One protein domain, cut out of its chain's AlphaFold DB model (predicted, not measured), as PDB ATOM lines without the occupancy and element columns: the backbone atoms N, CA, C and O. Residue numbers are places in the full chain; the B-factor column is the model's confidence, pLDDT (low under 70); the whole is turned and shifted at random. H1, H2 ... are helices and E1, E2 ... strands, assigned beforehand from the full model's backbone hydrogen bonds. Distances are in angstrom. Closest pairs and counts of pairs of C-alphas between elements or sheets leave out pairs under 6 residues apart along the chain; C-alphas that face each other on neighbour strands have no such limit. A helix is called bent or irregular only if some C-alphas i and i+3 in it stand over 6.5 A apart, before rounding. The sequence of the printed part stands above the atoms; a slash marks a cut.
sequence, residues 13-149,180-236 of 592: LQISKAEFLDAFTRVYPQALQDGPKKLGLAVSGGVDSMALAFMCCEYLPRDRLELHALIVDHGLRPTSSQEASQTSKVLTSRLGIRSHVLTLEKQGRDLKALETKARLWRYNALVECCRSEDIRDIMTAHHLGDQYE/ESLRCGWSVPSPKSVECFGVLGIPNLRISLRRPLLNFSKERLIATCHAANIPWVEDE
ATOM      1  N   LEU A  13     208.151 230.273 344.360       87.50
ATOM      2  CA  LEU A  13     207.516 229.816 343.125       87.50
ATOM      3  C   LEU A  13     208.477 229.898 341.936       87.50
ATOM      4  O   LEU A  13     209.172 230.904 341.737       87.50
ATOM      5  N   GLN A  14     208.435 228.866 341.093       92.31
ATOM      6  CA  GLN A  14     209.103 228.860 339.794       92.31
ATOM      7  C   GLN A  14     208.670 230.051 338.924       92.31
ATOM      8  O   GLN A  14     207.593 230.632 339.099       92.31
ATOM      9  N   ILE A  15     209.522 230.434 337.978       95.38
ATOM     10  CA  ILE A  15     209.209 231.469 336.994       95.38
ATOM     11  C   ILE A  15     208.328 230.854 335.910       95.38
ATOM     12  O   ILE A  15     208.708 229.883 335.252       95.38
ATOM     13  N   SER A  16     207.137 231.422 335.728       95.44
ATOM     14  CA  SER A  16     206.210 230.967 334.694       95.44
ATOM     15  C   SER A  16     206.664 231.396 333.295       95.44
ATOM     16  O   SER A  16     207.356 232.405 333.123       95.44
ATOM     17  N   LYS A  17     206.197 230.670 332.272       95.50
ATOM     18  CA  LYS A  17     206.409 231.020 330.860       95.50
ATOM     19  C   LYS A  17     205.989 232.460 330.548       95.50
ATOM     20  O   LYS A  17     206.735 233.182 329.896       95.50
ATOM     21  N   ALA A  18     204.828 232.894 331.045       94.75
ATOM     22  CA  ALA A  18     204.309 234.240 330.804       94.75
ATOM     23  C   ALA A  18     205.220 235.332 331.389       94.75
ATOM     24  O   ALA A  18     205.549 236.295 330.698       94.75
ATOM     25  N   GLU A  19     205.682 235.162 332.632       94.69
ATOM     26  CA  GLU A  19     206.594 236.117 333.273       94.69
ATOM     27  C   GLU A  19     207.935 236.209 332.542       94.69
ATOM     28  O   GLU A  19     208.460 237.309 332.342       94.69
ATOM     29  N   PHE A  20     208.500 235.065 332.144       95.31
ATOM     30  CA  PHE A  20     209.766 235.049 331.421       95.31
ATOM     31  C   PHE A  20     209.631 235.685 330.036       95.31
ATOM     32  O   PHE A  20     210.469 236.508 329.676       95.31
ATOM     33  N   LEU A  21     208.573 235.366 329.284       92.94
ATOM     34  CA  LEU A  21     208.325 235.963 327.970       92.94
ATOM     35  C   LEU A  21     208.144 237.480 328.058       92.94
ATOM     36  O   LEU A  21     208.712 238.203 327.247       92.94
ATOM     37  N   ASP A  22     207.429 237.980 329.062       90.31
ATOM     38  CA  ASP A  22     207.264 239.418 329.304       90.31
ATOM     39  C   ASP A  22     208.600 240.101 329.677       90.31
ATOM     40  O   ASP A  22     208.917 241.209 329.242       90.31
ATOM     41  N   ALA A  23     209.455 239.433 330.456       85.94
ATOM     42  CA  ALA A  23     210.804 239.925 330.737       85.94
ATOM     43  C   ALA A  23     211.720 239.895 329.497       85.94
ATOM     44  O   ALA A  23     212.495 240.833 329.281       85.94
ATOM     45  N   PHE A  24     211.614 238.846 328.683       88.69
ATOM     46  CA  PHE A  24     212.371 238.641 327.452       88.69
ATOM     47  C   PHE A  24     212.004 239.670 326.380       88.69
ATOM     48  O   PHE A  24     212.892 240.349 325.872       88.69
ATOM     49  N   THR A  25     210.717 239.839 326.073       85.81
ATOM     50  CA  THR A  25     210.240 240.770 325.037       85.81
ATOM     51  C   THR A  25     210.545 242.212 325.394       85.81
ATOM     52  O   THR A  25     210.907 242.986 324.517       85.81
ATOM     53  N   ARG A  26     210.510 242.575 326.683       79.75
ATOM     54  CA  ARG A  26     210.999 243.882 327.124       79.75
ATOM     55  C   ARG A  26     212.448 244.084 326.705       79.75
ATOM     56  O   ARG A  26     212.757 245.067 326.046       79.75
ATOM     57  N   VAL A  27     213.351 243.174 327.068       74.31
ATOM     58  CA  VAL A  27     214.775 243.372 326.756       74.31
ATOM     59  C   VAL A  27     215.115 243.107 325.295       74.31
ATOM     60  O   VAL A  27     216.165 243.569 324.860       74.31
ATOM     61  N   TYR A  28     214.275 242.381 324.550       79.12
ATOM     62  CA  TYR A  28     214.453 242.060 323.136       79.12
ATOM     63  C   TYR A  28     213.121 242.114 322.347       79.12
ATOM     64  O   TYR A  28     212.597 241.075 321.942       79.12
ATOM     65  N   PRO A  29     212.583 243.317 322.066       76.12
ATOM     66  CA  PRO A  29     211.264 243.462 321.430       76.12
ATOM     67  C   PRO A  29     211.186 242.870 320.016       76.12
ATOM     68  O   PRO A  29     210.185 242.271 319.638       76.12
ATOM     69  N   GLN A  30     212.275 242.993 319.253       76.75
ATOM     70  CA  GLN A  30     212.386 242.544 317.859       76.75
ATOM     71  C   GLN A  30     212.870 241.085 317.720       76.75
ATOM     72  O   GLN A  30     213.187 240.636 316.618       76.75
ATOM     73  N   ALA A  31     212.979 240.329 318.822       75.38
ATOM     74  CA  ALA A  31     213.537 238.972 318.800       75.38
ATOM     75  C   ALA A  31     212.779 238.021 317.869       75.38
ATOM     76  O   ALA A  31     213.373 237.111 317.306       75.38
ATOM     77  N   LEU A  32     211.466 238.230 317.744       75.25
ATOM     78  CA  LEU A  32     210.538 237.318 317.076       75.25
ATOM     79  C   LEU A  32     209.967 237.883 315.766       75.25
ATOM     80  O   LEU A  32     209.077 237.271 315.185       75.25
ATOM     81  N   GLN A  33     210.421 239.066 315.341       71.38
ATOM     82  CA  GLN A  33     209.839 239.790 314.204       71.38
ATOM     83  C   GLN A  33     210.476 239.397 312.865       71.38
ATOM     84  O   GLN A  33     209.755 239.194 311.892       71.38
ATOM     85  N   ASP A  34     211.798 239.215 312.829       65.06
ATOM     86  CA  ASP A  34     212.512 238.824 311.607       65.06
ATOM     87  C   ASP A  34     212.717 237.296 311.546       65.06
ATOM     88  O   ASP A  34     212.315 236.564 312.456       65.06
ATOM     89  N   GLY A  35     213.303 236.797 310.452       66.38
ATOM     90  CA  GLY A  35     213.649 235.378 310.270       66.38
ATOM     91  C   GLY A  35     214.517 234.789 311.400       66.38
ATOM     92  O   GLY A  35     214.872 235.499 312.339       66.38
ATOM     93  N   PRO A  36     214.860 233.489 311.343       72.25
ATOM     94  CA  PRO A  36     215.545 232.811 312.442       72.25
ATOM     95  C   PRO A  36     216.849 233.523 312.839       72.25
ATOM     96  O   PRO A  36     217.700 233.789 311.990       72.25
ATOM     97  N   LYS A  37     217.004 233.837 314.134       86.19
ATOM     98  CA  LYS A  37     218.176 234.534 314.696       86.19
ATOM     99  C   LYS A  37     218.967 233.615 315.621       86.19
ATOM    100  O   LYS A  37     218.396 232.786 316.326       86.19
ATOM    101  N   LYS A  38     220.282 233.822 315.692       91.81
ATOM    102  CA  LYS A  38     221.143 233.165 316.683       91.81
ATOM    103  C   LYS A  38     221.187 233.965 317.980       91.81
ATOM    104  O   LYS A  38     221.423 235.175 317.965       91.81
ATOM    105  N   LEU A  39     221.000 233.284 319.106       92.25
ATOM    106  CA  LEU A  39     221.020 233.868 320.444       92.25
ATOM    107  C   LEU A  39     222.086 233.193 321.310       92.25
ATOM    108  O   LEU A  39     221.987 232.012 321.642       92.25
ATOM    109  N   GLY A  40     223.080 233.970 321.729       94.06
ATOM    110  CA  GLY A  40     224.101 233.543 322.676       94.06
ATOM    111  C   GLY A  40     223.590 233.585 324.116       94.06
ATOM    112  O   GLY A  40     222.940 234.540 324.536       94.06
ATOM    113  N   LEU A  41     223.937 232.586 324.915       96.00
ATOM    114  CA  LEU A  41     223.663 232.503 326.345       96.00
ATOM    115  C   LEU A  41     225.000 232.360 327.068       96.00
ATOM    116  O   LEU A  41     225.690 231.361 326.898       96.00
ATOM    117  N   ALA A  42     225.388 233.339 327.882       91.00
ATOM    118  CA  ALA A  42     226.583 233.222 328.711       91.00
ATOM    119  C   ALA A  42     226.285 232.316 329.917       91.00
ATOM    120  O   ALA A  42     225.585 232.736 330.847       91.00
ATOM    121  N   VAL A  43     226.822 231.092 329.905       94.94
ATOM    122  CA  VAL A  43     226.542 230.063 330.914       94.94
ATOM    123  C   VAL A  43     227.788 229.766 331.738       94.94
ATOM    124  O   VAL A  43     228.814 229.365 331.202       94.94
ATOM    125  N   SER A  44     227.706 229.966 333.054       89.50
ATOM    126  CA  SER A  44     228.816 229.688 333.975       89.50
ATOM    127  C   SER A  44     228.693 228.338 334.681       89.50
ATOM    128  O   SER A  44     229.559 228.003 335.473       89.50
ATOM    129  N   GLY A  45     227.592 227.609 334.471       88.81
ATOM    130  CA  GLY A  45     227.281 226.360 335.178       88.81
ATOM    131  C   GLY A  45     226.557 226.556 336.511       88.81
ATOM    132  O   GLY A  45     225.983 225.611 337.042       88.81
ATOM    133  N   GLY A  46     226.504 227.789 337.024       91.38
ATOM    134  CA  GLY A  46     225.760 228.130 338.236       91.38
ATOM    135  C   GLY A  46     224.250 228.212 338.009       91.38
ATOM    136  O   GLY A  46     223.797 228.462 336.885       91.38
ATOM    137  N   VAL A  47     223.484 228.082 339.101       93.75
ATOM    138  CA  VAL A  47     222.008 228.019 339.095       93.75
ATOM    139  C   VAL A  47     221.347 229.141 338.294       93.75
ATOM    140  O   VAL A  47     220.428 228.883 337.526       93.75
ATOM    141  N   ASP A  48     221.863 230.369 338.395       94.38
ATOM    142  CA  ASP A  48     221.288 231.535 337.721       94.38
ATOM    143  C   ASP A  48     221.360 231.371 336.189       94.38
ATOM    144  O   ASP A  48     220.391 231.602 335.463       94.38
ATOM    145  N   SER A  49     222.515 230.919 335.690       94.94
ATOM    146  CA  SER A  49     222.750 230.719 334.257       94.94
ATOM    147  C   SER A  49     222.084 229.469 333.692       94.94
ATOM    148  O   SER A  49     221.625 229.495 332.550       94.94
ATOM    149  N   MET A  50     221.963 228.416 334.501       97.12
ATOM    150  CA  MET A  50     221.233 227.205 334.127       97.12
ATOM    151  C   MET A  50     219.724 227.460 334.057       97.12
ATOM    152  O   MET A  50     219.083 227.017 333.109       97.12
ATOM    153  N   ALA A  51     219.173 228.260 334.979       96.81
ATOM    154  CA  ALA A  51     217.779 228.697 334.929       96.81
ATOM    155  C   ALA A  51     217.492 229.510 333.659       96.81
ATOM    156  O   ALA A  51     216.490 229.270 332.986       96.81
ATOM    157  N   LEU A  52     218.382 230.447 333.299       97.12
ATOM    158  CA  LEU A  52     218.274 231.199 332.045       97.12
ATOM    159  C   LEU A  52     218.280 230.267 330.828       97.12
ATOM    160  O   LEU A  52     217.431 230.415 329.957       97.12
ATOM    161  N   ALA A  53     219.222 229.320 330.769       97.31
ATOM    162  CA  ALA A  53     219.330 228.381 329.655       97.31
ATOM    163  C   ALA A  53     218.080 227.506 329.514       97.31
ATOM    164  O   ALA A  53     217.553 227.373 328.411       97.31
ATOM    165  N   PHE A  54     217.571 226.981 330.631       97.44
ATOM    166  CA  PHE A  54     216.329 226.217 330.666       97.44
ATOM    167  C   PHE A  54     215.139 227.044 330.171       97.44
ATOM    168  O   PHE A  54     214.476 226.637 329.225       97.44
ATOM    169  N   MET A  55     214.902 228.232 330.740       97.25
ATOM    170  CA  MET A  55     213.769 229.076 330.341       97.25
ATOM    171  C   MET A  55     213.861 229.508 328.873       97.25
ATOM    172  O   MET A  55     212.850 229.515 328.179       97.25
ATOM    173  N   CYS A  56     215.058 229.830 328.370       95.62
ATOM    174  CA  CYS A  56     215.251 230.113 326.948       95.62
ATOM    175  C   CYS A  56     214.916 228.897 326.077       95.62
ATOM    176  O   CYS A  56     214.271 229.053 325.048       95.62
ATOM    177  N   CYS A  57     215.345 227.700 326.475       95.19
ATOM    178  CA  CYS A  57     215.069 226.474 325.735       95.19
ATOM    179  C   CYS A  57     213.580 226.119 325.716       95.19
ATOM    180  O   CYS A  57     213.050 225.787 324.662       95.19
ATOM    181  N   GLU A  58     212.936 226.181 326.878       95.25
ATOM    182  CA  GLU A  58     211.573 225.696 327.095       95.25
ATOM    183  C   GLU A  58     210.514 226.693 326.611       95.25
ATOM    184  O   GLU A  58     209.454 226.324 326.103       95.25
ATOM    185  N   TYR A  59     210.765 227.992 326.794       95.00
ATOM    186  CA  TYR A  59     209.733 229.010 326.603       95.00
ATOM    187  C   TYR A  59     209.838 229.758 325.276       95.00
ATOM    188  O   TYR A  59     208.828 230.334 324.860       95.00
ATOM    189  N   LEU A  60     211.003 229.763 324.615       92.75
ATOM    190  CA  LEU A  60     211.214 230.495 323.364       92.75
ATOM    191  C   LEU A  60     210.987 229.615 322.120       92.75
ATOM    192  O   LEU A  60     211.306 228.427 322.133       92.75
ATOM    193  N   PRO A  61     210.473 230.196 321.021       88.94
ATOM    194  CA  PRO A  61     210.254 229.479 319.765       88.94
ATOM    195  C   PRO A  61     211.583 229.084 319.099       88.94
ATOM    196  O   PRO A  61     212.351 229.942 318.658       88.94
ATOM    197  N   ARG A  62     211.863 227.777 319.023       86.44
ATOM    198  CA  ARG A  62     213.117 227.222 318.470       86.44
ATOM    199  C   ARG A  62     213.201 227.287 316.943       86.44
ATOM    200  O   ARG A  62     214.296 227.238 316.401       86.44
ATOM    201  N   ASP A  63     212.068 227.448 316.264       85.94
ATOM    202  CA  ASP A  63     211.965 227.745 314.830       85.94
ATOM    203  C   ASP A  63     212.390 229.187 314.491       85.94
ATOM    204  O   ASP A  63     212.722 229.490 313.347       85.94
ATOM    205  N   ARG A  64     212.410 230.078 315.492       86.56
ATOM    206  CA  ARG A  64     212.822 231.484 315.352       86.56
ATOM    207  C   ARG A  64     214.158 231.796 316.012       86.56
ATOM    208  O   ARG A  64     214.794 232.774 315.630       86.56
ATOM    209  N   LEU A  65     214.574 231.022 317.014       90.69
ATOM    210  CA  LEU A  65     215.788 231.285 317.783       90.69
ATOM    211  C   LEU A  65     216.668 230.039 317.900       90.69
ATOM    212  O   LEU A  65     216.334 229.074 318.595       90.69
ATOM    213  N   GLU A  66     217.843 230.105 317.278       93.12
ATOM    214  CA  GLU A  66     218.910 229.124 317.453       93.12
ATOM    215  C   GLU A  66     219.732 229.491 318.698       93.12
ATOM    216  O   GLU A  66     220.357 230.551 318.766       93.12
ATOM    217  N   LEU A  67     219.711 228.628 319.717       95.31
ATOM    218  CA  LEU A  67     220.371 228.889 320.997       95.31
ATOM    219  C   LEU A  67     221.810 228.368 320.998       95.31
ATOM    220  O   LEU A  67     222.049 227.183 320.764       95.31
ATOM    221  N   HIS A  68     222.746 229.241 321.363       96.94
ATOM    222  CA  HIS A  68     224.157 228.923 321.559       96.94
ATOM    223  C   HIS A  68     224.541 229.197 323.012       96.94
ATOM    224  O   HIS A  68     224.442 230.327 323.480       96.94
ATOM    225  N   ALA A  69     225.014 228.197 323.744       97.25
ATOM    226  CA  ALA A  69     225.594 228.380 325.065       97.25
ATOM    227  C   ALA A  69     227.095 228.663 324.965       97.25
ATOM    228  O   ALA A  69     227.833 227.899 324.354       97.25
ATOM    229  N   LEU A  70     227.553 229.740 325.594       95.12
ATOM    230  CA  LEU A  70     228.952 230.149 325.641       95.12
ATOM    231  C   LEU A  70     229.448 230.010 327.083       95.12
ATOM    232  O   LEU A  70     228.985 230.725 327.978       95.12
ATOM    233  N   ILE A  71     230.384 229.091 327.303       95.12
ATOM    234  CA  ILE A  71     230.924 228.730 328.615       95.12
ATOM    235  C   ILE A  71     232.380 229.166 328.656       95.12
ATOM    236  O   ILE A  71     233.178 228.693 327.859       95.12
ATOM    237  N   VAL A  72     232.747 230.056 329.576       88.31
ATOM    238  CA  VAL A  72     234.142 230.507 329.696       88.31
ATOM    239  C   VAL A  72     234.855 229.680 330.754       88.31
ATOM    240  O   VAL A  72     234.504 229.777 331.926       88.31
ATOM    241  N   ASP A  73     235.885 228.941 330.357       88.38
ATOM    242  CA  ASP A  73     236.810 228.277 331.274       88.38
ATOM    243  C   ASP A  73     237.941 229.247 331.636       88.38
ATOM    244  O   ASP A  73     238.754 229.645 330.799       88.38
ATOM    245  N   HIS A  74     237.966 229.673 332.899       76.25
ATOM    246  CA  HIS A  74     238.880 230.713 333.363       76.25
ATOM    247  C   HIS A  74     240.304 230.193 333.598       76.25
ATOM    248  O   HIS A  74     241.219 230.998 333.762       76.25
ATOM    249  N   GLY A  75     240.484 228.872 333.731       75.44
ATOM    250  CA  GLY A  75     241.768 228.256 334.082       75.44
ATOM    251  C   GLY A  75     242.350 228.693 335.438       75.44
ATOM    252  O   GLY A  75     243.525 228.435 335.710       75.44
ATOM    253  N   LEU A  76     241.553 229.372 336.279       69.12
ATOM    254  CA  LEU A  76     241.972 229.919 337.579       69.12
ATOM    255  C   LEU A  76     242.081 228.841 338.663       69.12
ATOM    256  O   LEU A  76     242.839 229.006 339.616       69.12
ATOM    257  N   ARG A  77     241.322 227.749 338.526       71.69
ATOM    258  CA  ARG A  77     241.311 226.601 339.440       71.69
ATOM    259  C   ARG A  77     241.497 225.297 338.662       71.69
ATOM    260  O   ARG A  77     241.040 225.229 337.522       71.69
ATOM    261  N   PRO A  78     242.106 224.257 339.268       73.94
ATOM    262  CA  PRO A  78     242.280 222.954 338.621       73.94
ATOM    263  C   PRO A  78     240.967 222.303 338.157       73.94
ATOM    264  O   PRO A  78     240.965 221.600 337.153       73.94
ATOM    265  N   THR A  79     239.851 222.563 338.845       81.38
ATOM    266  CA  THR A  79     238.526 221.999 338.524       81.38
ATOM    267  C   THR A  79     237.774 222.758 337.424       81.38
ATOM    268  O   THR A  79     236.819 222.224 336.866       81.38
ATOM    269  N   SER A  80     238.222 223.965 337.054       81.56
ATOM    270  CA  SER A  80     237.514 224.881 336.137       81.56
ATOM    271  C   SER A  80     237.177 224.232 334.786       81.56
ATOM    272  O   SER A  80     236.043 224.311 334.313       81.56
ATOM    273  N   SER A  81     238.130 223.511 334.190       86.50
ATOM    274  CA  SER A  81     237.922 222.834 332.903       86.50
ATOM    275  C   SER A  81     236.943 221.658 333.006       86.50
ATOM    276  O   SER A  81     236.153 221.417 332.090       86.50
ATOM    277  N   GLN A  82     236.952 220.937 334.133       87.75
ATOM    278  CA  GLN A  82     236.016 219.840 334.384       87.75
ATOM    279  C   GLN A  82     234.589 220.370 334.564       87.75
ATOM    280  O   GLN A  82     233.665 219.840 333.947       87.75
ATOM    281  N   GLU A  83     234.416 221.442 335.340       88.44
ATOM    282  CA  GLU A  83     233.129 222.115 335.557       88.44
ATOM    283  C   GLU A  83     232.551 222.669 334.244       88.44
ATOM    284  O   GLU A  83     231.364 222.482 333.949       88.44
ATOM    285  N   ALA A  84     233.390 223.281 333.401       90.69
ATOM    286  CA  ALA A  84     232.987 223.767 332.082       90.69
ATOM    287  C   ALA A  84     232.542 222.620 331.155       90.69
ATOM    288  O   ALA A  84     231.508 222.719 330.488       90.69
ATOM    289  N   SER A  85     233.274 221.498 331.152       91.38
ATOM    290  CA  SER A  85     232.912 220.301 330.381       91.38
ATOM    291  C   SER A  85     231.604 219.671 330.871       91.38
ATOM    292  O   SER A  85     230.743 219.322 330.064       91.38
ATOM    293  N   GLN A  86     231.409 219.564 332.188       91.44
ATOM    294  CA  GLN A  86     230.166 219.062 332.783       91.44
ATOM    295  C   GLN A  86     228.973 219.956 332.435       91.44
ATOM    296  O   GLN A  86     227.936 219.451 332.008       91.44
ATOM    297  N   THR A  87     229.141 221.273 332.542       93.94
ATOM    298  CA  THR A  87     228.121 222.255 332.155       93.94
ATOM    299  C   THR A  87     227.739 222.092 330.685       93.94
ATOM    300  O   THR A  87     226.557 221.995 330.362       93.94
ATOM    301  N   SER A  88     228.732 221.981 329.797       95.50
ATOM    302  CA  SER A  88     228.511 221.740 328.368       95.50
ATOM    303  C   SER A  88     227.693 220.468 328.125       95.50
ATOM    304  O   SER A  88     226.685 220.512 327.423       95.50
ATOM    305  N   LYS A  89     228.052 219.360 328.791       94.62
ATOM    306  CA  LYS A  89     227.311 218.092 328.699       94.62
ATOM    307  C   LYS A  89     225.854 218.254 329.112       94.62
ATOM    308  O   LYS A  89     224.986 217.814 328.368       94.62
ATOM    309  N   VAL A  90     225.575 218.909 330.242       94.19
ATOM    310  CA  VAL A  90     224.196 219.144 330.703       94.19
ATOM    311  C   VAL A  90     223.403 219.946 329.670       94.19
ATOM    312  O   VAL A  90     222.290 219.555 329.326       94.19
ATOM    313  N   LEU A  91     223.968 221.035 329.141       95.62
ATOM    314  CA  LEU A  91     223.287 221.888 328.161       95.62
ATOM    315  C   LEU A  91     222.966 221.136 326.864       95.62
ATOM    316  O   LEU A  91     221.854 221.249 326.349       95.62
ATOM    317  N   THR A  92     223.902 220.331 326.361       93.69
ATOM    318  CA  THR A  92     223.684 219.556 325.136       93.69
ATOM    319  C   THR A  92     222.730 218.387 325.368       93.69
ATOM    320  O   THR A  92     221.774 218.230 324.616       93.69
ATOM    321  N   SER A  93     222.933 217.584 326.418       92.50
ATOM    322  CA  SER A  93     222.170 216.346 326.615       92.50
ATOM    323  C   SER A  93     220.773 216.563 327.192       92.50
ATOM    324  O   SER A  93     219.884 215.761 326.929       92.50
ATOM    325  N   ARG A  94     220.575 217.585 328.039       91.62
ATOM    326  CA  ARG A  94     219.283 217.837 328.707       91.62
ATOM    327  C   ARG A  94     218.459 218.924 328.028       91.62
ATOM    328  O   ARG A  94     217.242 218.819 328.036       91.62
ATOM    329  N   LEU A  95     219.104 219.955 327.480       92.38
ATOM    330  CA  LEU A  95     218.413 221.111 326.893       92.38
ATOM    331  C   LEU A  95     218.535 221.176 325.361       92.38
ATOM    332  O   LEU A  95     217.945 222.056 324.737       92.38
ATOM    333  N   GLY A  96     219.317 220.293 324.725       92.81
ATOM    334  CA  GLY A  96     219.520 220.341 323.274       92.81
ATOM    335  C   GLY A  96     220.058 221.698 322.799       92.81
ATOM    336  O   GLY A  96     219.652 222.205 321.749       92.81
ATOM    337  N   ILE A  97     220.898 222.346 323.614       95.12
ATOM    338  CA  ILE A  97     221.532 223.626 323.285       95.12
ATOM    339  C   ILE A  97     222.950 223.345 322.790       95.12
ATOM    340  O   ILE A  97     223.722 222.636 323.444       95.12
ATOM    341  N   ARG A  98     223.309 223.935 321.646       94.44
ATOM    342  CA  ARG A  98     224.675 223.891 321.120       94.44
ATOM    343  C   ARG A  98     225.596 224.678 322.050       94.44
ATOM    344  O   ARG A  98     225.309 225.833 322.347       94.44
ATOM    345  N   SER A  99     226.685 224.076 322.514       95.50
ATOM    346  CA  SER A  99     227.584 224.670 323.509       95.50
ATOM    347  C   SER A  99     228.994 224.907 322.965       95.50
ATOM    348  O   SER A  99     229.519 224.125 322.177       95.50
ATOM    349  N   HIS A 100     229.615 225.991 323.429       95.56
ATOM    350  CA  HIS A 100     230.963 226.436 323.083       95.56
ATOM    351  C   HIS A 100     231.758 226.636 324.371       95.56
ATOM    352  O   HIS A 100     231.380 227.463 325.203       95.56
ATOM    353  N   VAL A 101     232.841 225.879 324.555       94.62
ATOM    354  CA  VAL A 101     233.744 226.034 325.706       94.62
ATOM    355  C   VAL A 101     234.921 226.918 325.296       94.62
ATOM    356  O   VAL A 101     235.662 226.590 324.377       94.62
ATOM    357  N   LEU A 102     235.070 228.050 325.979       90.19
ATOM    358  CA  LEU A 102     236.006 229.126 325.674       90.19
ATOM    359  C   LEU A 102     237.102 229.161 326.740       90.19
ATOM    360  O   LEU A 102     236.922 229.749 327.809       90.19
ATOM    361  N   THR A 103     238.228 228.509 326.465       88.25
ATOM    362  CA  THR A 103     239.366 228.447 327.389       88.25
ATOM    363  C   THR A 103     240.203 229.720 327.307       88.25
ATOM    364  O   THR A 103     240.652 230.111 326.232       88.25
ATOM    365  N   LEU A 104     240.421 230.376 328.450       80.88
ATOM    366  CA  LEU A 104     241.285 231.555 328.535       80.88
ATOM    367  C   LEU A 104     242.762 231.150 328.661       80.88
ATOM    368  O   LEU A 104     243.122 230.327 329.504       80.88
ATOM    369  N   GLU A 105     243.638 231.780 327.877       69.44
ATOM    370  CA  GLU A 105     245.086 231.650 328.054       69.44
ATOM    371  C   GLU A 105     245.543 232.326 329.360       69.44
ATOM    372  O   GLU A 105     245.116 233.432 329.703       69.44
ATOM    373  N   LYS A 106     246.443 231.674 330.107       62.00
ATOM    374  CA  LYS A 106     246.956 232.179 331.391       62.00
ATOM    375  C   LYS A 106     247.890 233.380 331.179       62.00
ATOM    376  O   LYS A 106     249.098 233.209 331.047       62.00
ATOM    377  N   GLN A 107     247.359 234.601 331.199       53.03
ATOM    378  CA  GLN A 107     248.162 235.821 331.046       53.03
ATOM    379  C   GLN A 107     248.531 236.465 332.400       53.03
ATOM    380  O   GLN A 107     247.746 237.215 332.963       53.03
ATOM    381  N   GLY A 108     249.755 236.221 332.890       54.19
ATOM    382  CA  GLY A 108     250.453 237.044 333.904       54.19
ATOM    383  C   GLY A 108     249.912 237.044 335.353       54.19
ATOM    384  O   GLY A 108     248.730 237.234 335.617       54.19
ATOM    385  N   ARG A 109     250.811 236.895 336.341       47.12
ATOM    386  CA  ARG A 109     250.504 236.711 337.782       47.12
ATOM    387  C   ARG A 109     250.275 238.004 338.590       47.12
ATOM    388  O   ARG A 109     250.650 238.062 339.759       47.12
ATOM    389  N   ASP A 110     249.701 239.055 338.012       50.88
ATOM    390  CA  ASP A 110     249.457 240.283 338.786       50.88
ATOM    391  C   ASP A 110     248.102 240.230 339.517       50.88
ATOM    392  O   ASP A 110     247.049 240.579 338.975       50.88
ATOM    393  N   LEU A 111     248.143 239.750 340.765       53.31
ATOM    394  CA  LEU A 111     246.983 239.469 341.620       53.31
ATOM    395  C   LEU A 111     246.174 240.724 341.999       53.31
ATOM    396  O   LEU A 111     244.978 240.616 342.262       53.31
ATOM    397  N   LYS A 112     246.779 241.925 342.000       46.78
ATOM    398  CA  LYS A 112     246.120 243.162 342.474       46.78
ATOM    399  C   LYS A 112     245.039 243.707 341.530       46.78
ATOM    400  O   LYS A 112     244.231 244.527 341.954       46.78
ATOM    401  N   ALA A 113     244.987 243.246 340.278       51.34
ATOM    402  CA  ALA A 113     243.993 243.659 339.277       51.34
ATOM    403  C   ALA A 113     243.237 242.473 338.645       51.34
ATOM    404  O   ALA A 113     242.606 242.630 337.593       51.34
ATOM    405  N   LEU A 114     243.313 241.289 339.264       58.75
ATOM    406  CA  LEU A 114     242.867 240.028 338.672       58.75
ATOM    407  C   LEU A 114     241.361 240.014 338.359       58.75
ATOM    408  O   LEU A 114     240.989 239.554 337.292       58.75
ATOM    409  N   GLU A 115     240.494 240.567 339.214       52.44
ATOM    410  CA  GLU A 115     239.035 240.561 338.985       52.44
ATOM    411  C   GLU A 115     238.633 241.411 337.766       52.44
ATOM    412  O   GLU A 115     237.898 240.954 336.887       52.44
ATOM    413  N   THR A 116     239.156 242.638 337.666       55.25
ATOM    414  CA  THR A 116     238.881 243.536 336.533       55.25
ATOM    415  C   THR A 116     239.450 242.971 335.230       55.25
ATOM    416  O   THR A 116     238.763 243.000 334.207       55.25
ATOM    417  N   LYS A 117     240.666 242.403 335.260       60.22
ATOM    418  CA  LYS A 117     241.296 241.759 334.094       60.22
ATOM    419  C   LYS A 117     240.573 240.469 333.686       60.22
ATOM    420  O   LYS A 117     240.230 240.327 332.519       60.22
ATOM    421  N   ALA A 118     240.227 239.596 334.632       61.25
ATOM    422  CA  ALA A 118     239.467 238.370 334.375       61.25
ATOM    423  C   ALA A 118     238.075 238.669 333.809       61.25
ATOM    424  O   ALA A 118     237.613 238.000 332.884       61.25
ATOM    425  N   ARG A 119     237.413 239.724 334.303       63.41
ATOM    426  CA  ARG A 119     236.143 240.192 333.741       63.41
ATOM    427  C   ARG A 119     236.307 240.633 332.285       63.41
ATOM    428  O   ARG A 119     235.452 240.274 331.478       63.41
ATOM    429  N   LEU A 120     237.366 241.376 331.955       61.22
ATOM    430  CA  LEU A 120     237.665 241.799 330.581       61.22
ATOM    431  C   LEU A 120     237.973 240.608 329.669       61.22
ATOM    432  O   LEU A 120     237.357 240.496 328.615       61.22
ATOM    433  N   TRP A 121     238.846 239.688 330.086       65.38
ATOM    434  CA  TRP A 121     239.165 238.482 329.315       65.38
ATOM    435  C   TRP A 121     237.928 237.632 329.037       65.38
ATOM    436  O   TRP A 121     237.711 237.216 327.903       65.38
ATOM    437  N   ARG A 122     237.060 237.462 330.040       68.31
ATOM    438  CA  ARG A 122     235.784 236.763 329.877       68.31
ATOM    439  C   ARG A 122     234.902 237.422 328.817       68.31
ATOM    440  O   ARG A 122     234.379 236.727 327.957       68.31
ATOM    441  N   TYR A 123     234.722 238.744 328.867       67.62
ATOM    442  CA  TYR A 123     233.917 239.438 327.856       67.62
ATOM    443  C   TYR A 123     234.554 239.374 326.466       67.62
ATOM    444  O   TYR A 123     233.825 239.193 325.500       67.62
ATOM    445  N   ASN A 124     235.882 239.456 326.364       67.44
ATOM    446  CA  ASN A 124     236.579 239.322 325.087       67.44
ATOM    447  C   ASN A 124     236.370 237.933 324.472       67.44
ATOM    448  O   ASN A 124     236.038 237.850 323.297       67.44
ATOM    449  N   ALA A 125     236.487 236.863 325.262       71.94
ATOM    450  CA  ALA A 125     236.245 235.502 324.785       71.94
ATOM    451  C   ALA A 125     234.794 235.300 324.323       71.94
ATOM    452  O   ALA A 125     234.560 234.761 323.244       71.94
ATOM    453  N   LEU A 126     233.817 235.785 325.103       77.75
ATOM    454  CA  LEU A 126     232.402 235.745 324.713       77.75
ATOM    455  C   LEU A 126     232.165 236.475 323.386       77.75
ATOM    456  O   LEU A 126     231.471 235.964 322.516       77.75
ATOM    457  N   VAL A 127     232.754 237.660 323.235       72.19
ATOM    458  CA  VAL A 127     232.626 238.483 322.030       72.19
ATOM    459  C   VAL A 127     233.253 237.812 320.816       72.19
ATOM    460  O   VAL A 127     232.663 237.850 319.741       72.19
ATOM    461  N   GLU A 128     234.416 237.189 320.975       71.44
ATOM    462  CA  GLU A 128     235.096 236.510 319.875       71.44
ATOM    463  C   GLU A 128     234.301 235.298 319.380       71.44
ATOM    464  O   GLU A 128     234.090 235.147 318.180       71.44
ATOM    465  N   CYS A 129     233.747 234.503 320.298       79.38
ATOM    466  CA  CYS A 129     232.846 233.407 319.945       79.38
ATOM    467  C   CYS A 129     231.556 233.909 319.281       79.38
ATOM    468  O   CYS A 129     231.098 233.348 318.287       79.38
ATOM    469  N   CYS A 130     230.978 235.005 319.782       79.38
ATOM    470  CA  CYS A 130     229.827 235.614 319.125       79.38
ATOM    471  C   CYS A 130     230.148 236.046 317.689       79.38
ATOM    472  O   CYS A 130     229.296 235.908 316.818       79.38
ATOM    473  N   ARG A 131     231.368 236.520 317.415       75.75
ATOM    474  CA  ARG A 131     231.799 236.844 316.051       75.75
ATOM    475  C   ARG A 131     231.932 235.620 315.164       75.75
ATOM    476  O   ARG A 131     231.389 235.635 314.065       75.75
ATOM    477  N   SER A 132     232.623 234.584 315.632       80.56
ATOM    478  CA  SER A 132     232.848 233.375 314.835       80.56
ATOM    479  C   SER A 132     231.546 232.652 314.488       80.56
ATOM    480  O   SER A 132     231.442 232.046 313.429       80.56
ATOM    481  N   GLU A 133     230.543 232.737 315.363       85.00
ATOM    482  CA  GLU A 133     229.253 232.069 315.186       85.00
ATOM    483  C   GLU A 133     228.157 232.971 314.584       85.00
ATOM    484  O   GLU A 133     227.027 232.503 314.432       85.00
ATOM    485  N   ASP A 134     228.455 234.227 314.226       83.75
ATOM    486  CA  ASP A 134     227.481 235.238 313.757       83.75
ATOM    487  C   ASP A 134     226.312 235.461 314.746       83.75
ATOM    488  O   ASP A 134     225.130 235.507 314.404       83.75
ATOM    489  N   ILE A 135     226.646 235.569 316.031       81.75
ATOM    490  CA  ILE A 135     225.710 235.860 317.119       81.75
ATOM    491  C   ILE A 135     225.718 237.364 317.393       81.75
ATOM    492  O   ILE A 135     226.717 237.928 317.844       81.75
ATOM    493  N   ARG A 136     224.567 238.013 317.207       78.56
ATOM    494  CA  ARG A 136     224.394 239.460 317.446       78.56
ATOM    495  C   ARG A 136     223.844 239.796 318.827       78.56
ATOM    496  O   ARG A 136     223.961 240.931 319.278       78.56
ATOM    497  N   ASP A 137     223.282 238.819 319.528       82.00
ATOM    498  CA  ASP A 137     222.665 239.007 320.836       82.00
ATOM    499  C   ASP A 137     223.179 237.978 321.830       82.00
ATOM    500  O   ASP A 137     223.135 236.778 321.574       82.00
ATOM    501  N   ILE A 138     223.627 238.445 322.994       83.81
ATOM    502  CA  ILE A 138     224.069 237.593 324.094       83.81
ATOM    503  C   ILE A 138     223.283 237.901 325.366       83.81
ATOM    504  O   ILE A 138     223.164 239.053 325.786       83.81
ATOM    505  N   MET A 139     222.764 236.871 326.026       86.25
ATOM    506  CA  MET A 139     222.078 236.987 327.307       86.25
ATOM    507  C   MET A 139     222.990 236.613 328.471       86.25
ATOM    508  O   MET A 139     223.793 235.688 328.387       86.25
ATOM    509  N   THR A 140     222.831 237.312 329.595       86.44
ATOM    510  CA  THR A 140     223.473 236.949 330.868       86.44
ATOM    511  C   THR A 140     222.439 236.831 331.975       86.44
ATOM    512  O   THR A 140     221.465 237.586 332.014       86.44
ATOM    513  N   ALA A 141     222.699 235.936 332.922       89.31
ATOM    514  CA  ALA A 141     221.796 235.632 334.023       89.31
ATOM    515  C   ALA A 141     221.909 236.588 335.222       89.31
ATOM    516  O   ALA A 141     221.777 236.175 336.370       89.31
ATOM    517  N   HIS A 142     222.163 237.874 334.965       83.31
ATOM    518  CA  HIS A 142     222.152 238.862 336.041       83.31
ATOM    519  C   HIS A 142     220.731 239.022 336.579       83.31
ATOM    520  O   HIS A 142     219.807 239.283 335.803       83.31
ATOM    521  N   HIS A 143     220.581 238.924 337.895       86.19
ATOM    522  CA  HIS A 143     219.284 238.879 338.563       86.19
ATOM    523  C   HIS A 143     219.072 240.052 339.536       86.19
ATOM    524  O   HIS A 143     219.902 240.958 339.656       86.19
ATOM    525  N   LEU A 144     217.938 240.075 340.241       82.31
ATOM    526  CA  LEU A 144     217.551 241.185 341.124       82.31
ATOM    527  C   LEU A 144     218.560 241.454 342.255       82.31
ATOM    528  O   LEU A 144     218.794 242.601 342.643       82.31
ATOM    529  N   GLY A 145     219.166 240.392 342.790       80.81
ATOM    530  CA  GLY A 145     220.193 240.478 343.832       80.81
ATOM    531  C   GLY A 145     221.478 241.123 343.317       80.81
ATOM    532  O   GLY A 145     222.049 241.978 343.990       80.81
ATOM    533  N   ASP A 146     221.870 240.819 342.076       79.06
ATOM    534  CA  ASP A 146     223.034 241.439 341.442       79.06
ATOM    535  C   ASP A 146     222.893 242.958 341.315       79.06
ATOM    536  O   ASP A 146     223.872 243.689 341.497       79.06
ATOM    537  N   GLN A 147     221.683 243.437 341.004       71.94
ATOM    538  CA  GLN A 147     221.384 244.870 340.947       71.94
ATOM    539  C   GLN A 147     221.556 245.517 342.312       71.94
ATOM    540  O   GLN A 147     222.238 246.531 342.430       71.94
ATOM    541  N   TYR A 148     220.982 244.906 343.343       79.56
ATOM    542  CA  TYR A 148     221.074 245.407 344.705       79.56
ATOM    543  C   TYR A 148     222.524 245.500 345.200       79.56
ATOM    544  O   TYR A 148     222.947 246.552 345.679       79.56
ATOM    545  N   GLU A 149     223.317 244.447 344.997       78.06
ATOM    546  CA  GLU A 149     224.746 244.442 345.326       78.06
ATOM    547  C   GLU A 149     225.504 245.545 344.584       78.06
ATOM    548  O   GLU A 149     226.288 246.275 345.183       78.06
ATOM    549  N   GLU A 180     227.383 255.368 335.548       30.77
ATOM    550  CA  GLU A 180     227.861 253.983 335.635       30.77
ATOM    551  C   GLU A 180     226.722 252.961 335.611       30.77
ATOM    552  O   GLU A 180     226.921 251.801 335.238       30.77
ATOM    553  N   SER A 181     225.495 253.372 335.931       28.02
ATOM    554  CA  SER A 181     224.259 252.637 335.620       28.02
ATOM    555  C   SER A 181     224.173 252.255 334.144       28.02
ATOM    556  O   SER A 181     223.880 251.097 333.820       28.02
ATOM    557  N   LEU A 182     224.577 253.158 333.250       31.81
ATOM    558  CA  LEU A 182     224.675 252.887 331.817       31.81
ATOM    559  C   LEU A 182     225.755 251.838 331.495       31.81
ATOM    560  O   LEU A 182     225.480 250.930 330.714       31.81
ATOM    561  N   ARG A 183     226.898 251.818 332.197       31.14
ATOM    562  CA  ARG A 183     227.936 250.778 332.015       31.14
ATOM    563  C   ARG A 183     227.593 249.405 332.618       31.14
ATOM    564  O   ARG A 183     228.114 248.408 332.133       31.14
ATOM    565  N   CYS A 184     226.726 249.299 333.640       29.08
ATOM    566  CA  CYS A 184     226.422 247.997 334.282       29.08
ATOM    567  C   CYS A 184     224.947 247.651 334.569       29.08
ATOM    568  O   CYS A 184     224.710 246.731 335.346       29.08
ATOM    569  N   GLY A 185     223.954 248.229 333.894       28.05
ATOM    570  CA  GLY A 185     222.639 247.553 333.772       28.05
ATOM    571  C   GLY A 185     221.398 248.330 334.178       28.05
ATOM    572  O   GLY A 185     220.360 247.719 334.362       28.05
ATOM    573  N   TRP A 186     221.482 249.648 334.255       29.52
ATOM    574  CA  TRP A 186     220.316 250.513 334.330       29.52
ATOM    575  C   TRP A 186     220.119 251.164 332.970       29.52
ATOM    576  O   TRP A 186     220.779 252.140 332.628       29.52
ATOM    577  N   SER A 187     219.285 250.515 332.171       24.38
ATOM    578  CA  SER A 187     218.525 251.132 331.096       24.38
ATOM    579  C   SER A 187     217.101 250.613 331.259       24.38
ATOM    580  O   SER A 187     216.893 249.477 331.694       24.38
ATOM    581  N   VAL A 188     216.130 251.435 330.873       26.09
ATOM    582  CA  VAL A 188     214.863 250.963 330.293       26.09
ATOM    583  C   VAL A 188     215.163 249.833 329.295       26.09
ATOM    584  O   VAL A 188     216.308 249.750 328.856       26.09
ATOM    585  N   PRO A 189     214.230 248.915 328.990       24.64
ATOM    586  CA  PRO A 189     214.511 247.764 328.144       24.64
ATOM    587  C   PRO A 189     214.942 248.209 326.739       24.64
ATOM    588  O   PRO A 189     214.136 248.340 325.831       24.64
ATOM    589  N   SER A 190     216.225 248.505 326.582       28.56
ATOM    590  CA  SER A 190     216.857 248.816 325.324       28.56
ATOM    591  C   SER A 190     218.176 248.054 325.257       28.56
ATOM    592  O   SER A 190     218.879 247.922 326.276       28.56
ATOM    593  N   PRO A 191     218.468 247.433 324.101       27.84
ATOM    594  CA  PRO A 191     219.684 246.667 323.894       27.84
ATOM    595  C   PRO A 191     220.903 247.501 324.270       27.84
ATOM    596  O   PRO A 191     221.182 248.530 323.661       27.84
ATOM    597  N   LYS A 192     221.682 247.043 325.253       33.03
ATOM    598  CA  LYS A 192     223.026 247.585 325.447       33.03
ATOM    599  C   LYS A 192     223.931 246.946 324.411       33.03
ATOM    600  O   LYS A 192     224.368 245.816 324.608       33.03
ATOM    601  N   SER A 193     224.228 247.657 323.330       29.36
ATOM    602  CA  SER A 193     225.318 247.275 322.440       29.36
ATOM    603  C   SER A 193     226.640 247.354 323.203       29.36
ATOM    604  O   SER A 193     227.004 248.415 323.717       29.36
ATOM    605  N   VAL A 194     227.368 246.246 323.292       28.98
ATOM    606  CA  VAL A 194     228.773 246.278 323.694       28.98
ATOM    607  C   VAL A 194     229.563 246.650 322.441       28.98
ATOM    608  O   VAL A 194     229.712 245.839 321.531       28.98
ATOM    609  N   GLU A 195     230.046 247.891 322.358       29.12
ATOM    610  CA  GLU A 195     231.007 248.266 321.316       29.12
ATOM    611  C   GLU A 195     232.374 247.674 321.678       29.12
ATOM    612  O   GLU A 195     233.093 248.183 322.540       29.12
ATOM    613  N   CYS A 196     232.725 246.559 321.037       26.56
ATOM    614  CA  CYS A 196     234.052 245.963 321.137       26.56
ATOM    615  C   CYS A 196     234.871 246.301 319.895       26.56
ATOM    616  O   CYS A 196     234.666 245.735 318.824       26.56
ATOM    617  N   PHE A 197     235.884 247.144 320.064       25.64
ATOM    618  CA  PHE A 197     236.952 247.322 319.087       25.64
ATOM    619  C   PHE A 197     237.840 246.061 319.070       25.64
ATOM    620  O   PHE A 197     238.824 245.983 319.799       25.64
ATOM    621  N   GLY A 198     237.505 245.065 318.241       24.00
ATOM    622  CA  GLY A 198     238.250 243.801 318.109       24.00
ATOM    623  C   GLY A 198     239.650 243.962 317.512       24.00
ATOM    624  O   GLY A 198     239.905 244.912 316.780       24.00
ATOM    625  N   VAL A 199     240.568 243.046 317.827       25.25
ATOM    626  CA  VAL A 199     241.957 243.015 317.314       25.25
ATOM    627  C   VAL A 199     242.020 242.671 315.811       25.25
ATOM    628  O   VAL A 199     243.038 242.916 315.167       25.25
ATOM    629  N   LEU A 200     240.912 242.228 315.213       24.70
ATOM    630  CA  LEU A 200     240.723 242.048 313.772       24.70
ATOM    631  C   LEU A 200     239.618 243.012 313.316       24.70
ATOM    632  O   LEU A 200     238.465 242.874 313.719       24.70
ATOM    633  N   GLY A 201     239.995 244.058 312.576       28.48
ATOM    634  CA  GLY A 201     239.154 245.203 312.207       28.48
ATOM    635  C   GLY A 201     238.075 244.913 311.163       28.48
ATOM    636  O   GLY A 201     238.043 245.587 310.142       28.48
ATOM    637  N   ILE A 202     237.186 243.950 311.424       28.00
ATOM    638  CA  ILE A 202     235.952 243.767 310.650       28.00
ATOM    639  C   ILE A 202     234.848 244.625 311.309       28.00
ATOM    640  O   ILE A 202     234.525 244.376 312.477       28.00
ATOM    641  N   PRO A 203     234.251 245.623 310.625       33.50
ATOM    642  CA  PRO A 203     233.294 246.557 311.237       33.50
ATOM    643  C   PRO A 203     231.878 246.001 311.490       33.50
ATOM    644  O   PRO A 203     231.025 246.730 311.988       33.50
ATOM    645  N   ASN A 204     231.586 244.734 311.190       35.88
ATOM    646  CA  ASN A 204     230.208 244.359 310.838       35.88
ATOM    647  C   ASN A 204     229.389 243.613 311.908       35.88
ATOM    648  O   ASN A 204     228.262 243.220 311.617       35.88
ATOM    649  N   LEU A 205     229.881 243.419 313.141       43.19
ATOM    650  CA  LEU A 205     229.107 242.698 314.168       43.19
ATOM    651  C   LEU A 205     229.022 243.449 315.504       43.19
ATOM    652  O   LEU A 205     229.939 243.413 316.332       43.19
ATOM    653  N   ARG A 206     227.886 244.124 315.722       53.28
ATOM    654  CA  ARG A 206     227.507 244.728 317.007       53.28
ATOM    655  C   ARG A 206     226.861 243.646 317.875       53.28
ATOM    656  O   ARG A 206     225.830 243.098 317.499       53.28
ATOM    657  N   ILE A 207     227.458 243.348 319.030       62.84
ATOM    658  CA  ILE A 207     226.927 242.346 319.966       62.84
ATOM    659  C   ILE A 207     226.150 243.055 321.076       62.84
ATOM    660  O   ILE A 207     226.699 243.855 321.839       62.84
ATOM    661  N   SER A 208     224.860 242.759 321.179       69.56
ATOM    662  CA  SER A 208     223.955 243.318 322.181       69.56
ATOM    663  C   SER A 208     223.885 242.432 323.418       69.56
ATOM    664  O   SER A 208     223.541 241.257 323.343       69.56
ATOM    665  N   LEU A 209     224.175 243.005 324.586       73.12
ATOM    666  CA  LEU A 209     224.080 242.321 325.871       73.12
ATOM    667  C   LEU A 209     222.687 242.506 326.481       73.12
ATOM    668  O   LEU A 209     222.295 243.618 326.843       73.12
ATOM    669  N   ARG A 210     221.973 241.399 326.695       80.19
ATOM    670  CA  ARG A 210     220.612 241.371 327.246       80.19
ATOM    671  C   ARG A 210     220.561 240.675 328.607       80.19
ATOM    672  O   ARG A 210     221.372 239.803 328.929       80.19
ATOM    673  N   ARG A 211     219.642 241.125 329.467       80.06
ATOM    674  CA  ARG A 211     219.536 240.690 330.873       80.06
ATOM    675  C   ARG A 211     218.069 240.533 331.280       80.06
ATOM    676  O   ARG A 211     217.556 241.367 332.024       80.06
ATOM    677  N   PRO A 212     217.372 239.499 330.786       87.06
ATOM    678  CA  PRO A 212     215.955 239.309 331.093       87.06
ATOM    679  C   PRO A 212     215.714 239.033 332.586       87.06
ATOM    680  O   PRO A 212     214.632 239.309 333.094       87.06
ATOM    681  N   LEU A 213     216.723 238.546 333.324       87.62
ATOM    682  CA  LEU A 213     216.532 238.097 334.704       87.62
ATOM    683  C   LEU A 213     216.565 239.192 335.781       87.62
ATOM    684  O   LEU A 213     216.342 238.898 336.954       87.62
ATOM    685  N   LEU A 214     216.775 240.460 335.412       83.50
ATOM    686  CA  LEU A 214     216.995 241.560 336.364       83.50
ATOM    687  C   LEU A 214     215.851 241.795 337.359       83.50
ATOM    688  O   LEU A 214     216.082 242.402 338.401       83.50
ATOM    689  N   ASN A 215     214.641 241.326 337.051       82.44
ATOM    690  CA  ASN A 215     213.465 241.474 337.907       82.44
ATOM    691  C   ASN A 215     213.138 240.221 338.741       82.44
ATOM    692  O   ASN A 215     212.203 240.272 339.538       82.44
ATOM    693  N   PHE A 216     213.890 239.125 338.598       89.06
ATOM    694  CA  PHE A 216     213.656 237.883 339.340       89.06
ATOM    695  C   PHE A 216     214.638 237.716 340.499       89.06
ATOM    696  O   PHE A 216     215.820 238.058 340.400       89.06
ATOM    697  N   SER A 217     214.142 237.196 341.623       89.88
ATOM    698  CA  SER A 217     214.979 236.876 342.780       89.88
ATOM    699  C   SER A 217     215.753 235.577 342.554       89.88
ATOM    700  O   SER A 217     215.404 234.769 341.692       89.88
ATOM    701  N   LYS A 218     216.813 235.370 343.340       89.62
ATOM    702  CA  LYS A 218     217.645 234.167 343.229       89.62
ATOM    703  C   LYS A 218     216.875 232.910 343.634       89.62
ATOM    704  O   LYS A 218     217.016 231.865 343.013       89.62
ATOM    705  N   GLU A 219     216.016 233.038 344.635       91.06
ATOM    706  CA  GLU A 219     215.179 231.963 345.168       91.06
ATOM    707  C   GLU A 219     214.236 231.417 344.090       91.06
ATOM    708  O   GLU A 219     214.101 230.205 343.948       91.06
ATOM    709  N   ARG A 220     213.676 232.293 343.245       94.19
ATOM    710  CA  ARG A 220     212.836 231.873 342.115       94.19
ATOM    711  C   ARG A 220     213.625 231.176 341.008       94.19
ATOM    712  O   ARG A 220     213.100 230.258 340.382       94.19
ATOM    713  N   LEU A 221     214.877 231.573 340.764       94.75
ATOM    714  CA  LEU A 221     215.759 230.879 339.813       94.75
ATOM    715  C   LEU A 221     216.083 229.464 340.308       94.75
ATOM    716  O   LEU A 221     215.965 228.510 339.544       94.75
ATOM    717  N   ILE A 222     216.386 229.324 341.602       93.94
ATOM    718  CA  ILE A 222     216.589 228.029 342.267       93.94
ATOM    719  C   ILE A 222     215.323 227.165 342.176       93.94
ATOM    720  O   ILE A 222     215.394 226.021 341.734       93.94
ATOM    721  N   ALA A 223     214.154 227.719 342.519       93.69
ATOM    722  CA  ALA A 223     212.875 227.013 342.426       93.69
ATOM    723  C   ALA A 223     212.571 226.535 340.996       93.69
ATOM    724  O   ALA A 223     212.075 225.428 340.808       93.69
ATOM    725  N   THR A 224     212.918 227.342 339.989       95.75
ATOM    726  CA  THR A 224     212.753 226.986 338.571       95.75
ATOM    727  C   THR A 224     213.652 225.811 338.181       95.75
ATOM    728  O   THR A 224     213.167 224.853 337.586       95.75
ATOM    729  N   CYS A 225     214.936 225.832 338.559       94.69
ATOM    730  CA  CYS A 225     215.840 224.707 338.300       94.69
ATOM    731  C   CYS A 225     215.397 223.429 339.020       94.69
ATOM    732  O   CYS A 225     215.441 222.359 338.419       94.69
ATOM    733  N   HIS A 226     214.941 223.526 340.273       95.06
ATOM    734  CA  HIS A 226     214.425 222.370 341.008       95.06
ATOM    735  C   HIS A 226     213.183 221.771 340.351       95.06
ATOM    736  O   HIS A 226     213.134 220.561 340.147       95.06
ATOM    737  N   ALA A 227     212.203 222.603 339.992       93.94
ATOM    738  CA  ALA A 227     210.969 222.134 339.369       93.94
ATOM    739  C   ALA A 227     211.215 221.473 338.002       93.94
ATOM    740  O   ALA A 227     210.561 220.490 337.666       93.94
ATOM    741  N   ALA A 228     212.199 221.970 337.250       93.12
ATOM    742  CA  ALA A 228     212.615 221.411 335.965       93.12
ATOM    743  C   ALA A 228     213.694 220.314 336.073       93.12
ATOM    744  O   ALA A 228     214.153 219.799 335.054       93.12
ATOM    745  N   ASN A 229     214.118 219.956 337.291       94.25
ATOM    746  CA  ASN A 229     215.191 218.996 337.568       94.25
ATOM    747  C   ASN A 229     216.491 219.271 336.774       94.25
ATOM    748  O   ASN A 229     217.119 218.364 336.218       94.25
ATOM    749  N   ILE A 230     216.874 220.548 336.691       93.94
ATOM    750  CA  ILE A 230     218.083 221.005 336.003       93.94
ATOM    751  C   ILE A 230     219.250 220.995 336.990       93.94
ATOM    752  O   ILE A 230     219.198 221.737 337.971       93.94
ATOM    753  N   PRO A 231     220.313 220.206 336.756       92.50
ATOM    754  CA  PRO A 231     221.489 220.223 337.615       92.50
ATOM    755  C   PRO A 231     222.319 221.492 337.380       92.50
ATOM    756  O   PRO A 231     222.400 222.000 336.260       92.50
ATOM    757  N   TRP A 232     222.974 221.983 338.429       91.88
ATOM    758  CA  TRP A 232     223.941 223.080 338.363       91.88
ATOM    759  C   TRP A 232     225.160 222.776 339.233       91.88
ATOM    760  O   TRP A 232     225.116 221.912 340.107       91.88
ATOM    761  N   VAL A 233     226.240 223.514 338.995       86.00
ATOM    762  CA  VAL A 233     227.466 223.477 339.797       86.00
ATOM    763  C   VAL A 233     227.438 224.637 340.794       86.00
ATOM    764  O   VAL A 233     227.113 225.772 340.430       86.00
ATOM    765  N   GLU A 234     227.762 224.374 342.059       73.38
ATOM    766  CA  GLU A 234     227.959 225.426 343.057       73.38
ATOM    767  C   GLU A 234     229.431 225.826 343.124       73.38
ATOM    768  O   GLU A 234     230.300 225.024 343.445       73.38
ATOM    769  N   ASP A 235     229.716 227.089 342.815       64.44
ATOM    770  CA  ASP A 235     231.079 227.611 342.843       64.44
ATOM    771  C   ASP A 235     231.489 227.999 344.279       64.44
ATOM    772  O   ASP A 235     231.000 228.994 344.832       64.44
ATOM    773  N   GLU A 236     232.438 227.246 344.848       57.97
ATOM    774  CA  GLU A 236     233.018 227.436 346.189       57.97
ATOM    775  C   GLU A 236     233.696 228.808 346.391       57.97
ATOM    776  O   GLU A 236     233.766 229.313 347.514       57.97
TER     777      GLU A 236
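What this domain is: This is residues 13 to 149 and 180 to 236 of the 592 residues of the protein "tRNA(Ile)-2-lysyl-cytidine synthase" of Verruconis gallopava (UniProt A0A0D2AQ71). A strongly twisted sheet of six strands makes the middle layer, with H2 and H3 over one face and the long helix H4 on the other. H1 and H8 pack on H2, H7 packs on H1 and H5, and residues 108 to 116, of which 111 to 116 belong to H4, stick out. The 194 printed residues hold eight named helices and six named strands, in the order H1 E1 H2 E2 H3 E3 H4 E4 H5 H6 E5 E6 H7 H8. The sheet, E3 E2 E1 E4 E6 E5, is mixed, and the class is mixed, helices and strands. The whole is compact, with a radius of gyration of the C-alphas of 16.2 A and spans of 46 by 39 by 34 A.

How they stand to each other: The sheet runs E3, residues 98 to 103, E2, 65 to 73, E1, 37 to 42, E4, 137 to 140, E6, 207 to 210, and E5, 192 to 194. Neighbours are parallel from E3 to E6: N 71 and O 100 are 2.8 A apart, N 41 and O 68 2.7 A, N 40 and O 137 2.8 A, N 138 and O 208 2.8 A. E5 and E6 form an antiparallel hairpin, N 194 to O 207 2.9 A. H2, residues 47 to 59, is over E1 at a height over the sheet of 9.6 A. H3, residues 80 to 95, is on the same face, over E3 and E2, at 8.9 A. H2 and H3 touch, Cys 57 to Leu 95 6.4 A between C-alphas, at a shallow tilt of 22 degrees, the same way. E1, H2, E2 and E2, H3, E3 are strand-helix-strand units, parallel neighbour strands with a helix between, and E3, H4, E4 is a split one, with E2 and E1 between its strands; their crossovers are right-handed. H4, residues 111 to 132, is on the opposite face; the closest C-alphas of E3 and H4 are those of Leu 102 and Ala 125, 6.4 A apart. H2 is the hub: it touches H8, residues 218 to 227, C-alphas 51 and 225 5.6 A apart, at a steep tilt of 56 degrees, and H1, residues 17 to 27, C-alphas 17 and 59 5.8 A apart, about perpendicular at 79 degrees. H7, residues 212 to 215, touches H1, C-alphas 24 and 212 5.2 A apart, and H5, residues 144 to 149, C-alphas 144 and 214 4.8 A apart. H6, residues 180 to 184, is only just not on the sheet, with 4 pairs of C-alphas within 10 A. Every O i to N i+4 pair is within hydrogen-bond range in H1, H2, H3, H5, H6 and H8, and 16 of 18 in H4; H7 is too short for one.

Where its parts are: H1 begins at C-alpha 17, (206.409, 231.020, 330.860), and H8 ends at C-alpha 227, (210.969, 222.134, 339.369). H4 is 30.9 A long, E2 25.2 A, H3 21.6 A and H2 17.5 A. H4 has a kink of 34 degrees near residue 118 and is irregular, C-alphas 112 and 115 being 8.3 A apart; H7 is irregular too, C-alphas 212 and 215 being 7.6 A apart.

The domain as a whole: The C-alphas of Gln 33 and Arg 109, the two farthest apart, are 47.1 A apart. Residues 150 to 179 are not printed, and C-alphas 149 and 180 are 14.0 A apart across the cut. Of the links printed whole, E5 to E6 is long. The mean pLDDT of the printed part is 76.0; it is under 70 in 54 residues, among them 105 to 124 and 180 to 208.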